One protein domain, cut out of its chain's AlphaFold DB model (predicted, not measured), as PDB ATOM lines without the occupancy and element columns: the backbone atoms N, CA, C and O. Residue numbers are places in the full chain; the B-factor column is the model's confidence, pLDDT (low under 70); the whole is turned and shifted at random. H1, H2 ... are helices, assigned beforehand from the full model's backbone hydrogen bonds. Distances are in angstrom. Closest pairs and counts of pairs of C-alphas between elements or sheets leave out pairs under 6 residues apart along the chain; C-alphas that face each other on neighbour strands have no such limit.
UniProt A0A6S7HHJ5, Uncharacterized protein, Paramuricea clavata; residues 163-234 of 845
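Overview. This is residues 163 to 234 of the 845 residues of an uncharacterized protein of Paramuricea clavata (UniProt A0A6S7HHJ5). Four helices, H2, H3, H6 and H4, stand in that order as a ring round the middle, loosest between H4 and H2, while H1 and H5 lie at opposite ends. H3 and H6 run side by side, and H4 crosses H6 steeply. The printed part has 72 residues with six named helices, H1 to H6 in order, and no named strand: all helix. It is compact, with a radius of gyration of the C-alphas of 10.6 A and spans of 27 by 23 by 19 A.

Along the chain. Find C-alpha 163 at (201.641, 318.495, 328.010); from there H1 runs to residue 170. Next come H2, residues 175 to 184, 14.3 A long, and H3, residues 186 to 193. Look for C-alpha 201 at (198.307, 316.447, 316.995), where H4 begins; it runs 20.0 A to residue 214. H5 holds residues 216 to 221. H6, residues 223 to 232, runs 14.5 A to C-alpha 232 at (187.475, 323.350, 314.809).

Arrangement. Start at the hairpin of H1 and H2, which touch at a shallow tilt of 33 degrees, only just short of steep; their closest C-alphas, Lys 168 and Ser 175, are 4.8 A apart. H2 and H3, also a hairpin, touch at Lys 182 and Tyr 189, closest C-alphas 5.3 A apart. H3 touches H6, the same way at 16 degrees, a shallow tilt; the closest C-alphas, Leu 188 and Pro 223, are 5.8 A apart. H4 touches H6, opposite ways at a steep tilt of 49 degrees, closest at the C-alphas of Asn 206 and Ala 230, 5.0 A. H5 is close to H4 but not clearly touching, with the C-alphas of Val 211 and Val 219 closest at 6.6 A. In H1 to H6 every O i to N i+4 pair is within hydrogen-bond range.

Size, cuts and confidence. The C-alphas farthest apart, Ser 169 and Ala 221, are 28.2 A apart. The printed part has no cut and no long link. Check the B-factor column at residues 163 to 174 and 197 to 198: there the model's pLDDT is under 70.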
ATOM      1  N   SER A 163     202.364 318.168 329.241       64.38
ATOM      2  CA  SER A 163     201.641 318.495 328.010       64.38
ATOM      3  C   SER A 163     202.596 318.999 326.927       64.38
ATOM      4  O   SER A 163     202.448 318.663 325.755       64.38
ATOM      5  N   GLU A 164     203.631 319.751 327.313       67.69
ATOM      6  CA  GLU A 164     204.713 320.170 326.424       67.69
ATOM      7  C   GLU A 164     205.568 318.996 325.942       67.69
ATOM      8  O   GLU A 164     205.858 318.907 324.748       67.69
ATOM      9  N   ALA A 165     205.999 318.113 326.844       69.19
ATOM     10  CA  ALA A 165     206.790 316.935 326.498       69.19
ATOM     11  C   ALA A 165     206.015 316.014 325.551       69.19
ATOM     12  O   ALA A 165     206.568 315.528 324.563       69.19
ATOM     13  N   GLU A 166     204.719 315.841 325.799       65.69
ATOM     14  CA  GLU A 166     203.834 315.075 324.942       65.69
ATOM     15  C   GLU A 166     203.650 315.756 323.584       65.69
ATOM     16  O   GLU A 166     203.929 315.118 322.571       65.69
ATOM     17  N   ALA A 167     203.317 317.051 323.537       63.56
ATOM     18  CA  ALA A 167     203.224 317.810 322.284       63.56
ATOM     19  C   ALA A 167     204.511 317.701 321.446       63.56
ATOM     20  O   ALA A 167     204.452 317.479 320.236       63.56
ATOM     21  N   LYS A 168     205.685 317.784 322.091       67.50
ATOM     22  CA  LYS A 168     206.994 317.603 321.442       67.50
ATOM     23  C   LYS A 168     207.231 316.172 320.958       67.50
ATOM     24  O   LYS A 168     207.885 315.988 319.935       67.50
ATOM     25  N   SER A 169     206.732 315.167 321.678       64.81
ATOM     26  CA  SER A 169     206.878 313.750 321.314       64.81
ATOM     27  C   SER A 169     205.937 313.315 320.188       64.81
ATOM     28  O   SER A 169     206.300 312.464 319.378       64.81
ATOM     29  N   LEU A 170     204.740 313.909 320.128       59.59
ATOM     30  CA  LEU A 170     203.691 313.570 319.170       59.59
ATOM     31  C   LEU A 170     204.028 314.044 317.759       59.59
ATOM     32  O   LEU A 170     203.614 313.409 316.791       59.59
ATOM     33  N   VAL A 171     204.811 315.119 317.635       58.59
ATOM     34  CA  VAL A 171     205.223 315.653 316.339       58.59
ATOM     35  C   VAL A 171     206.717 315.955 316.364       58.59
ATOM     36  O   VAL A 171     207.150 317.064 316.673       58.59
ATOM     37  N   SER A 172     207.535 314.960 316.006       55.00
ATOM     38  CA  SER A 172     209.003 315.092 315.970       55.00
ATOM     39  C   SER A 172     209.493 316.253 315.088       55.00
ATOM     40  O   SER A 172     210.578 316.782 315.325       55.00
ATOM     41  N   LYS A 173     208.675 316.692 314.116       56.19
ATOM     42  CA  LYS A 173     208.920 317.861 313.255       56.19
ATOM     43  C   LYS A 173     208.475 319.207 313.858       56.19
ATOM     44  O   LYS A 173     209.069 320.219 313.506       56.19
ATOM     45  N   SER A 174     207.535 319.234 314.808       67.38
ATOM     46  CA  SER A 174     206.963 320.480 315.359       67.38
ATOM     47  C   SER A 174     207.542 320.881 316.721       67.38
ATOM     48  O   SER A 174     207.077 321.842 317.333       67.38
ATOM     49  N   SER A 175     208.588 320.209 317.219       72.50
ATOM     50  CA  SER A 175     209.231 320.595 318.489       72.50
ATOM     51  C   SER A 175     209.763 322.037 318.454       72.50
ATOM     52  O   SER A 175     209.555 322.799 319.400       72.50
ATOM     53  N   LYS A 176     210.357 322.447 317.322       83.81
ATOM     54  CA  LYS A 176     210.805 323.825 317.068       83.81
ATOM     55  C   LYS A 176     209.628 324.801 317.046       83.81
ATOM     56  O   LYS A 176     209.737 325.894 317.602       83.81
ATOM     57  N   PHE A 177     208.510 324.406 316.441       87.75
ATOM     58  CA  PHE A 177     207.298 325.217 316.380       87.75
ATOM     59  C   PHE A 177     206.714 325.466 317.776       87.75
ATOM     60  O   PHE A 177     206.520 326.619 318.155       87.75
ATOM     61  N   ILE A 178     206.546 324.419 318.591       86.25
ATOM     62  CA  ILE A 178     206.063 324.538 319.976       86.25
ATOM     63  C   ILE A 178     206.988 325.428 320.817       86.25
ATOM     64  O   ILE A 178     206.510 326.303 321.539       86.25
ATOM     65  N   SER A 179     208.310 325.263 320.698       87.56
ATOM     66  CA  SER A 179     209.276 326.141 321.372       87.56
ATOM     67  C   SER A 179     209.176 327.598 320.911       87.56
ATOM     68  O   SER A 179     209.306 328.505 321.731       87.56
ATOM     69  N   THR A 180     208.907 327.828 319.625       90.56
ATOM     70  CA  THR A 180     208.705 329.175 319.074       90.56
ATOM     71  C   THR A 180     207.414 329.790 319.609       90.56
ATOM     72  O   THR A 180     207.454 330.906 320.114       90.56
ATOM     73  N   LEU A 181     206.295 329.057 319.604       90.38
ATOM     74  CA  LEU A 181     205.031 329.516 320.190       90.38
ATOM     75  C   LEU A 181     205.177 329.857 321.674       90.38
ATOM     76  O   LEU A 181     204.712 330.906 322.107       90.38
ATOM     77  N   LYS A 182     205.858 329.006 322.450       91.19
ATOM     78  CA  LYS A 182     206.109 329.244 323.878       91.19
ATOM     79  C   LYS A 182     206.866 330.551 324.125       91.19
ATOM     80  O   LYS A 182     206.581 331.232 325.106       91.19
ATOM     81  N   LYS A 183     207.819 330.890 323.252       93.12
ATOM     82  CA  LYS A 183     208.630 332.109 323.353       93.12
ATOM     83  C   LYS A 183     207.887 333.349 322.849       93.12
ATOM     84  O   LYS A 183     207.873 334.364 323.531       93.12
ATOM     85  N   GLU A 184     207.309 333.270 321.656       94.50
ATOM     86  CA  GLU A 184     206.762 334.423 320.932       94.50
ATOM     87  C   GLU A 184     205.313 334.741 321.326       94.50
ATOM     88  O   GLU A 184     204.907 335.900 321.276       94.50
ATOM     89  N   VAL A 185     204.522 333.728 321.705       94.81
ATOM     90  CA  VAL A 185     203.089 333.859 322.026       94.81
ATOM     91  C   VAL A 185     202.715 332.967 323.231       94.81
ATOM     92  O   VAL A 185     201.909 332.037 323.109       94.81
ATOM     93  N   PRO A 186     203.274 333.222 324.432       90.81
ATOM     94  CA  PRO A 186     203.177 332.315 325.584       90.81
ATOM     95  C   PRO A 186     201.737 332.015 326.025       90.81
ATOM     96  O   PRO A 186     201.448 330.908 326.479       90.81
ATOM     97  N   HIS A 187     200.813 332.968 325.872       89.75
ATOM     98  CA  HIS A 187     199.399 332.757 326.193       89.75
ATOM     99  C   HIS A 187     198.722 331.775 325.230       89.75
ATOM    100  O   HIS A 187     198.054 330.857 325.691       89.75
ATOM    101  N   LEU A 188     198.965 331.902 323.919       92.94
ATOM    102  CA  LEU A 188     198.466 330.960 322.909       92.94
ATOM    103  C   LEU A 188     199.015 329.554 323.145       92.94
ATOM    104  O   LEU A 188     198.287 328.573 323.033       92.94
ATOM    105  N   TYR A 189     200.294 329.460 323.504       90.62
ATOM    106  CA  TYR A 189     200.908 328.196 323.881       90.62
ATOM    107  C   TYR A 189     200.184 327.560 325.077       90.62
ATOM    108  O   TYR A 189     199.767 326.409 324.981       90.62
ATOM    109  N   LYS A 190     199.946 328.302 326.167       88.62
ATOM    110  CA  LYS A 190     199.185 327.787 327.320       88.62
ATOM    111  C   LYS A 190     197.752 327.388 326.943       88.62
ATOM    112  O   LYS A 190     197.265 326.367 327.422       88.62
ATOM    113  N   ASP A 191     197.095 328.165 326.085       91.75
ATOM    114  CA  ASP A 191     195.734 327.887 325.625       91.75
ATOM    115  C   ASP A 191     195.681 326.610 324.770       91.75
ATOM    116  O   ASP A 191     194.808 325.770 324.993       91.75
ATOM    117  N   LEU A 192     196.660 326.399 323.880       90.06
ATOM    118  CA  LEU A 192     196.827 325.165 323.103       90.06
ATOM    119  C   LEU A 192     196.911 323.938 324.022       90.06
ATOM    120  O   LEU A 192     196.208 322.955 323.783       90.06
ATOM    121  N   LEU A 193     197.704 324.012 325.097       84.25
ATOM    122  CA  LEU A 193     197.827 322.917 326.069       84.25
ATOM    123  C   LEU A 193     196.532 322.670 326.870       84.25
ATOM    124  O   LEU A 193     196.351 321.591 327.422       84.25
ATOM    125  N   SER A 194     195.617 323.645 326.919       85.00
ATOM    126  CA  SER A 194     194.319 323.534 327.607       85.00
ATOM    127  C   SER A 194     193.161 323.061 326.710       85.00
ATOM    128  O   SER A 194     192.021 322.944 327.175       85.00
ATOM    129  N   THR A 195     193.433 322.781 325.427       82.00
ATOM    130  CA  THR A 195     192.420 322.295 324.475       82.00
ATOM    131  C   THR A 195     191.967 320.874 324.818       82.00
ATOM    132  O   THR A 195     190.816 320.681 325.207       82.00
ATOM    133  N   PHE A 196     192.873 319.897 324.734       74.56
ATOM    134  CA  PHE A 196     192.680 318.493 325.102       74.56
ATOM    135  C   PHE A 196     193.932 317.939 325.776       74.56
ATOM    136  O   PHE A 196     195.037 318.413 325.521       74.56
ATOM    137  N   PHE A 197     193.758 316.873 326.558       67.38
ATOM    138  CA  PHE A 197     194.863 316.050 327.033       67.38
ATOM    139  C   PHE A 197     194.604 314.552 326.744       67.38
ATOM    140  O   PHE A 197     193.579 314.003 327.177       67.38
ATOM    141  N   PRO A 198     195.497 313.867 326.006       67.00
ATOM    142  CA  PRO A 198     196.665 314.442 325.339       67.00
ATOM    143  C   PRO A 198     196.247 315.398 324.214       67.00
ATOM    144  O   PRO A 198     195.140 315.272 323.674       67.00
ATOM    145  N   ILE A 199     197.113 316.356 323.880       76.06
ATOM    146  CA  ILE A 199     196.829 317.344 322.830       76.06
ATOM    147  C   ILE A 199     196.597 316.618 321.512       76.06
ATOM    148  O   ILE A 199     197.315 315.680 321.165       76.06
ATOM    149  N   ASP A 200     195.580 317.057 320.777       79.38
ATOM    150  CA  ASP A 200     195.308 316.542 319.445       79.38
ATOM    151  C   ASP A 200     196.420 317.010 318.481       79.38
ATOM    152  O   ASP A 200     196.544 318.219 318.243       79.38
ATOM    153  N   PRO A 201     197.228 316.090 317.913       81.50
ATOM    154  CA  PRO A 201     198.307 316.447 316.995       81.50
ATOM    155  C   PRO A 201     197.808 317.272 315.812       81.50
ATOM    156  O   PRO A 201     198.520 318.154 315.335       81.50
ATOM    157  N   LYS A 202     196.563 317.044 315.372       85.75
ATOM    158  CA  LYS A 202     196.013 317.745 314.218       85.75
ATOM    159  C   LYS A 202     195.747 319.217 314.505       85.75
ATOM    160  O   LYS A 202     195.865 320.039 313.604       85.75
ATOM    161  N   VAL A 203     195.470 319.578 315.759       90.00
ATOM    162  CA  VAL A 203     195.372 320.987 316.176       90.00
ATOM    163  C   VAL A 203     196.736 321.668 316.075       90.00
ATOM    164  O   VAL A 203     196.812 322.797 315.597       90.00
ATOM    165  N   VAL A 204     197.814 320.975 316.461       90.19
ATOM    166  CA  VAL A 204     199.189 321.491 316.353       90.19
ATOM    167  C   VAL A 204     199.599 321.653 314.889       90.19
ATOM    168  O   VAL A 204     200.042 322.734 314.512       90.19
ATOM    169  N   GLU A 205     199.391 320.625 314.060       90.25
ATOM    170  CA  GLU A 205     199.675 320.668 312.617       90.25
ATOM    171  C   GLU A 205     198.906 321.794 311.917       90.25
ATOM    172  O   GLU A 205     199.459 322.532 311.100       90.25
ATOM    173  N   ASN A 206     197.618 321.939 312.239       93.75
ATOM    174  CA  ASN A 206     196.784 322.996 311.687       93.75
ATOM    175  C   ASN A 206     197.304 324.374 312.100       93.75
ATOM    176  O   ASN A 206     197.429 325.249 311.250       93.75
ATOM    177  N   LEU A 207     197.634 324.571 313.379       94.75
ATOM    178  CA  LEU A 207     198.154 325.849 313.858       94.75
ATOM    179  C   LEU A 207     199.514 326.181 313.227       94.75
ATOM    180  O   LEU A 207     199.737 327.329 312.855       94.75
ATOM    181  N   GLU A 208     200.390 325.192 313.051       93.75
ATOM    182  CA  GLU A 208     201.663 325.349 312.335       93.75
ATOM    183  C   GLU A 208     201.440 325.741 310.870       93.75
ATOM    184  O   GLU A 208     202.067 326.678 310.381       93.75
ATOM    185  N   THR A 209     200.490 325.092 310.192       94.69
ATOM    186  CA  THR A 209     200.103 325.427 308.810       94.69
ATOM    187  C   THR A 209     199.612 326.871 308.710       94.69
ATOM    188  O   THR A 209     200.068 327.620 307.849       94.69
ATOM    189  N   LEU A 210     198.742 327.296 309.632       96.06
ATOM    190  CA  LEU A 210     198.246 328.671 309.676       96.06
ATOM    191  C   LEU A 210     199.372 329.680 309.963       96.06
ATOM    192  O   LEU A 210     199.418 330.735 309.339       96.06
ATOM    193  N   VAL A 211     200.295 329.373 310.876       95.31
ATOM    194  CA  VAL A 211     201.441 330.249 311.183       95.31
ATOM    195  C   VAL A 211     202.380 330.376 309.984       95.31
ATOM    196  O   VAL A 211     202.863 331.472 309.714       95.31
ATOM    197  N   ASN A 212     202.619 329.288 309.252       94.44
ATOM    198  CA  ASN A 212     203.437 329.315 308.040       94.44
ATOM    199  C   ASN A 212     202.776 330.132 306.919       94.44
ATOM    200  O   ASN A 212     203.485 330.791 306.165       94.44
ATOM    201  N   HIS A 213     201.442 330.113 306.830       96.12
ATOM    202  CA  HIS A 213     200.684 330.863 305.822       96.12
ATOM    203  C   HIS A 213     200.585 332.361 306.136       96.12
ATOM    204  O   HIS A 213     200.889 333.195 305.291       96.12
ATOM    205  N   PHE A 214     200.177 332.722 307.357       96.19
ATOM    206  CA  PHE A 214     199.891 334.116 307.736       96.19
ATOM    207  C   PHE A 214     201.054 334.836 308.432       96.19
ATOM    208  O   PHE A 214     201.006 336.052 308.626       96.19
ATOM    209  N   GLY A 215     202.082 334.101 308.854       95.88
ATOM    210  CA  GLY A 215     203.198 334.625 309.635       95.88
ATOM    211  C   GLY A 215     202.889 334.806 311.128       95.88
ATOM    212  O   GLY A 215     201.745 334.958 311.567       95.88
ATOM    213  N   MET A 216     203.951 334.823 311.938       94.69
ATOM    214  CA  MET A 216     203.849 334.910 313.402       94.69
ATOM    215  C   MET A 216     203.250 336.238 313.889       94.69
ATOM    216  O   MET A 216     202.553 336.260 314.900       94.69
ATOM    217  N   GLU A 217     203.472 337.340 313.172       95.31
ATOM    218  CA  GLU A 217     202.946 338.655 313.564       95.31
ATOM    219  C   GLU A 217     201.414 338.695 313.525       95.31
ATOM    220  O   GLU A 217     200.775 339.201 314.451       95.31
ATOM    221  N   LYS A 218     200.789 338.060 312.524       94.56
ATOM    222  CA  LYS A 218     199.325 337.961 312.470       94.56
ATOM    223  C   LYS A 218     198.776 337.081 313.596       94.56
ATOM    224  O   LYS A 218     197.740 337.393 314.183       94.56
ATOM    225  N   VAL A 219     199.504 336.022 313.948       94.75
ATOM    226  CA  VAL A 219     199.156 335.121 315.057       94.75
ATOM    227  C   VAL A 219     199.273 335.834 316.406       94.75
ATOM    228  O   VAL A 219     198.410 335.645 317.260       94.75
ATOM    229  N   LYS A 220     200.275 336.702 316.599       94.94
ATOM    230  CA  LYS A 220     200.399 337.563 317.790       94.94
ATOM    231  C   LYS A 220     199.219 338.526 317.930       94.94
ATOM    232  O   LYS A 220     198.757 338.754 319.045       94.94
ATOM    233  N   ALA A 221     198.715 339.057 316.815       93.75
ATOM    234  CA  ALA A 221     197.582 339.980 316.814       93.75
ATOM    235  C   ALA A 221     196.232 339.293 317.111       93.75
ATOM    236  O   ALA A 221     195.383 339.883 317.784       93.75
ATOM    237  N   TYR A 222     196.035 338.047 316.655       95.12
ATOM    238  CA  TYR A 222     194.763 337.313 316.794       95.12
ATOM    239  C   TYR A 222     194.927 335.865 317.304       95.12
ATOM    240  O   TYR A 222     194.366 334.936 316.715       95.12
ATOM    241  N   PRO A 223     195.638 335.622 318.420       95.19
ATOM    242  CA  PRO A 223     196.047 334.272 318.823       95.19
ATOM    243  C   PRO A 223     194.859 333.329 319.034       95.19
ATOM    244  O   PRO A 223     194.867 332.178 318.600       95.19
ATOM    245  N   SER A 224     193.796 333.838 319.659       94.00
ATOM    246  CA  SER A 224     192.586 333.067 319.936       94.00
ATOM    247  C   SER A 224     191.818 332.656 318.679       94.00
ATOM    248  O   SER A 224     191.264 331.558 318.650       94.00
ATOM    249  N   LEU A 225     191.803 333.499 317.640       94.81
ATOM    250  CA  LEU A 225     191.133 333.185 316.378       94.81
ATOM    251  C   LEU A 225     191.864 332.047 315.655       94.81
ATOM    252  O   LEU A 225     191.230 331.075 315.252       94.81
ATOM    253  N   PHE A 226     193.197 332.114 315.592       96.19
ATOM    254  CA  PHE A 226     194.031 331.057 315.016       96.19
ATOM    255  C   PHE A 226     193.862 329.722 315.749       96.19
ATOM    256  O   PHE A 226     193.680 328.688 315.103       96.19
ATOM    257  N   LEU A 227     193.861 329.729 317.090       95.62
ATOM    258  CA  LEU A 227     193.627 328.509 317.866       95.62
ATOM    259  C   LEU A 227     192.234 327.931 317.615       95.62
ATOM    260  O   LEU A 227     192.099 326.724 317.422       95.62
ATOM    261  N   ALA A 228     191.200 328.776 317.592       94.25
ATOM    262  CA  ALA A 228     189.833 328.343 317.335       94.25
ATOM    263  C   ALA A 228     189.676 327.715 315.941       94.25
ATOM    264  O   ALA A 228     189.061 326.652 315.819       94.25
ATOM    265  N   THR A 229     190.276 328.318 314.910       94.25
ATOM    266  CA  THR A 229     190.286 327.781 313.542       94.25
ATOM    267  C   THR A 229     191.060 326.464 313.462       94.25
ATOM    268  O   THR A 229     190.554 325.491 312.900       94.25
ATOM    269  N   ALA A 230     192.235 326.371 314.086       94.31
ATOM    270  CA  ALA A 230     192.997 325.122 314.138       94.31
ATOM    271  C   ALA A 230     192.221 323.999 314.853       94.31
ATOM    272  O   ALA A 230     192.198 322.857 314.383       94.31
ATOM    273  N   PHE A 231     191.544 324.336 315.955       92.00
ATOM    274  CA  PHE A 231     190.765 323.418 316.782       92.00
ATOM    275  C   PHE A 231     189.513 322.882 316.083       92.00
ATOM    276  O   PHE A 231     189.225 321.681 316.132       92.00
ATOM    277  N   ILE A 232     188.729 323.759 315.452       87.88
ATOM    278  CA  ILE A 232     187.475 323.350 314.809       87.88
ATOM    279  C   ILE A 232     187.738 322.525 313.545       87.88
ATOM    280  O   ILE A 232     186.968 321.616 313.250       87.88
ATOM    281  N   ARG A 233     188.868 322.773 312.864       88.12
ATOM    282  CA  ARG A 233     189.325 322.052 311.666       88.12
ATOM    283  C   ARG A 233     190.180 320.822 311.972       88.12
ATOM    284  O   ARG A 233     190.805 320.272 311.072       88.12
ATOM    285  N   ARG A 234     190.242 320.356 313.221       87.69
ATOM    286  CA  ARG A 234     191.104 319.220 313.602       87.69
ATOM    287  C   ARG A 234     190.724 317.875 312.968       87.69
ATOM    288  O   ARG A 234     191.531 316.966 312.990       87.69
TER     289      ARG A 234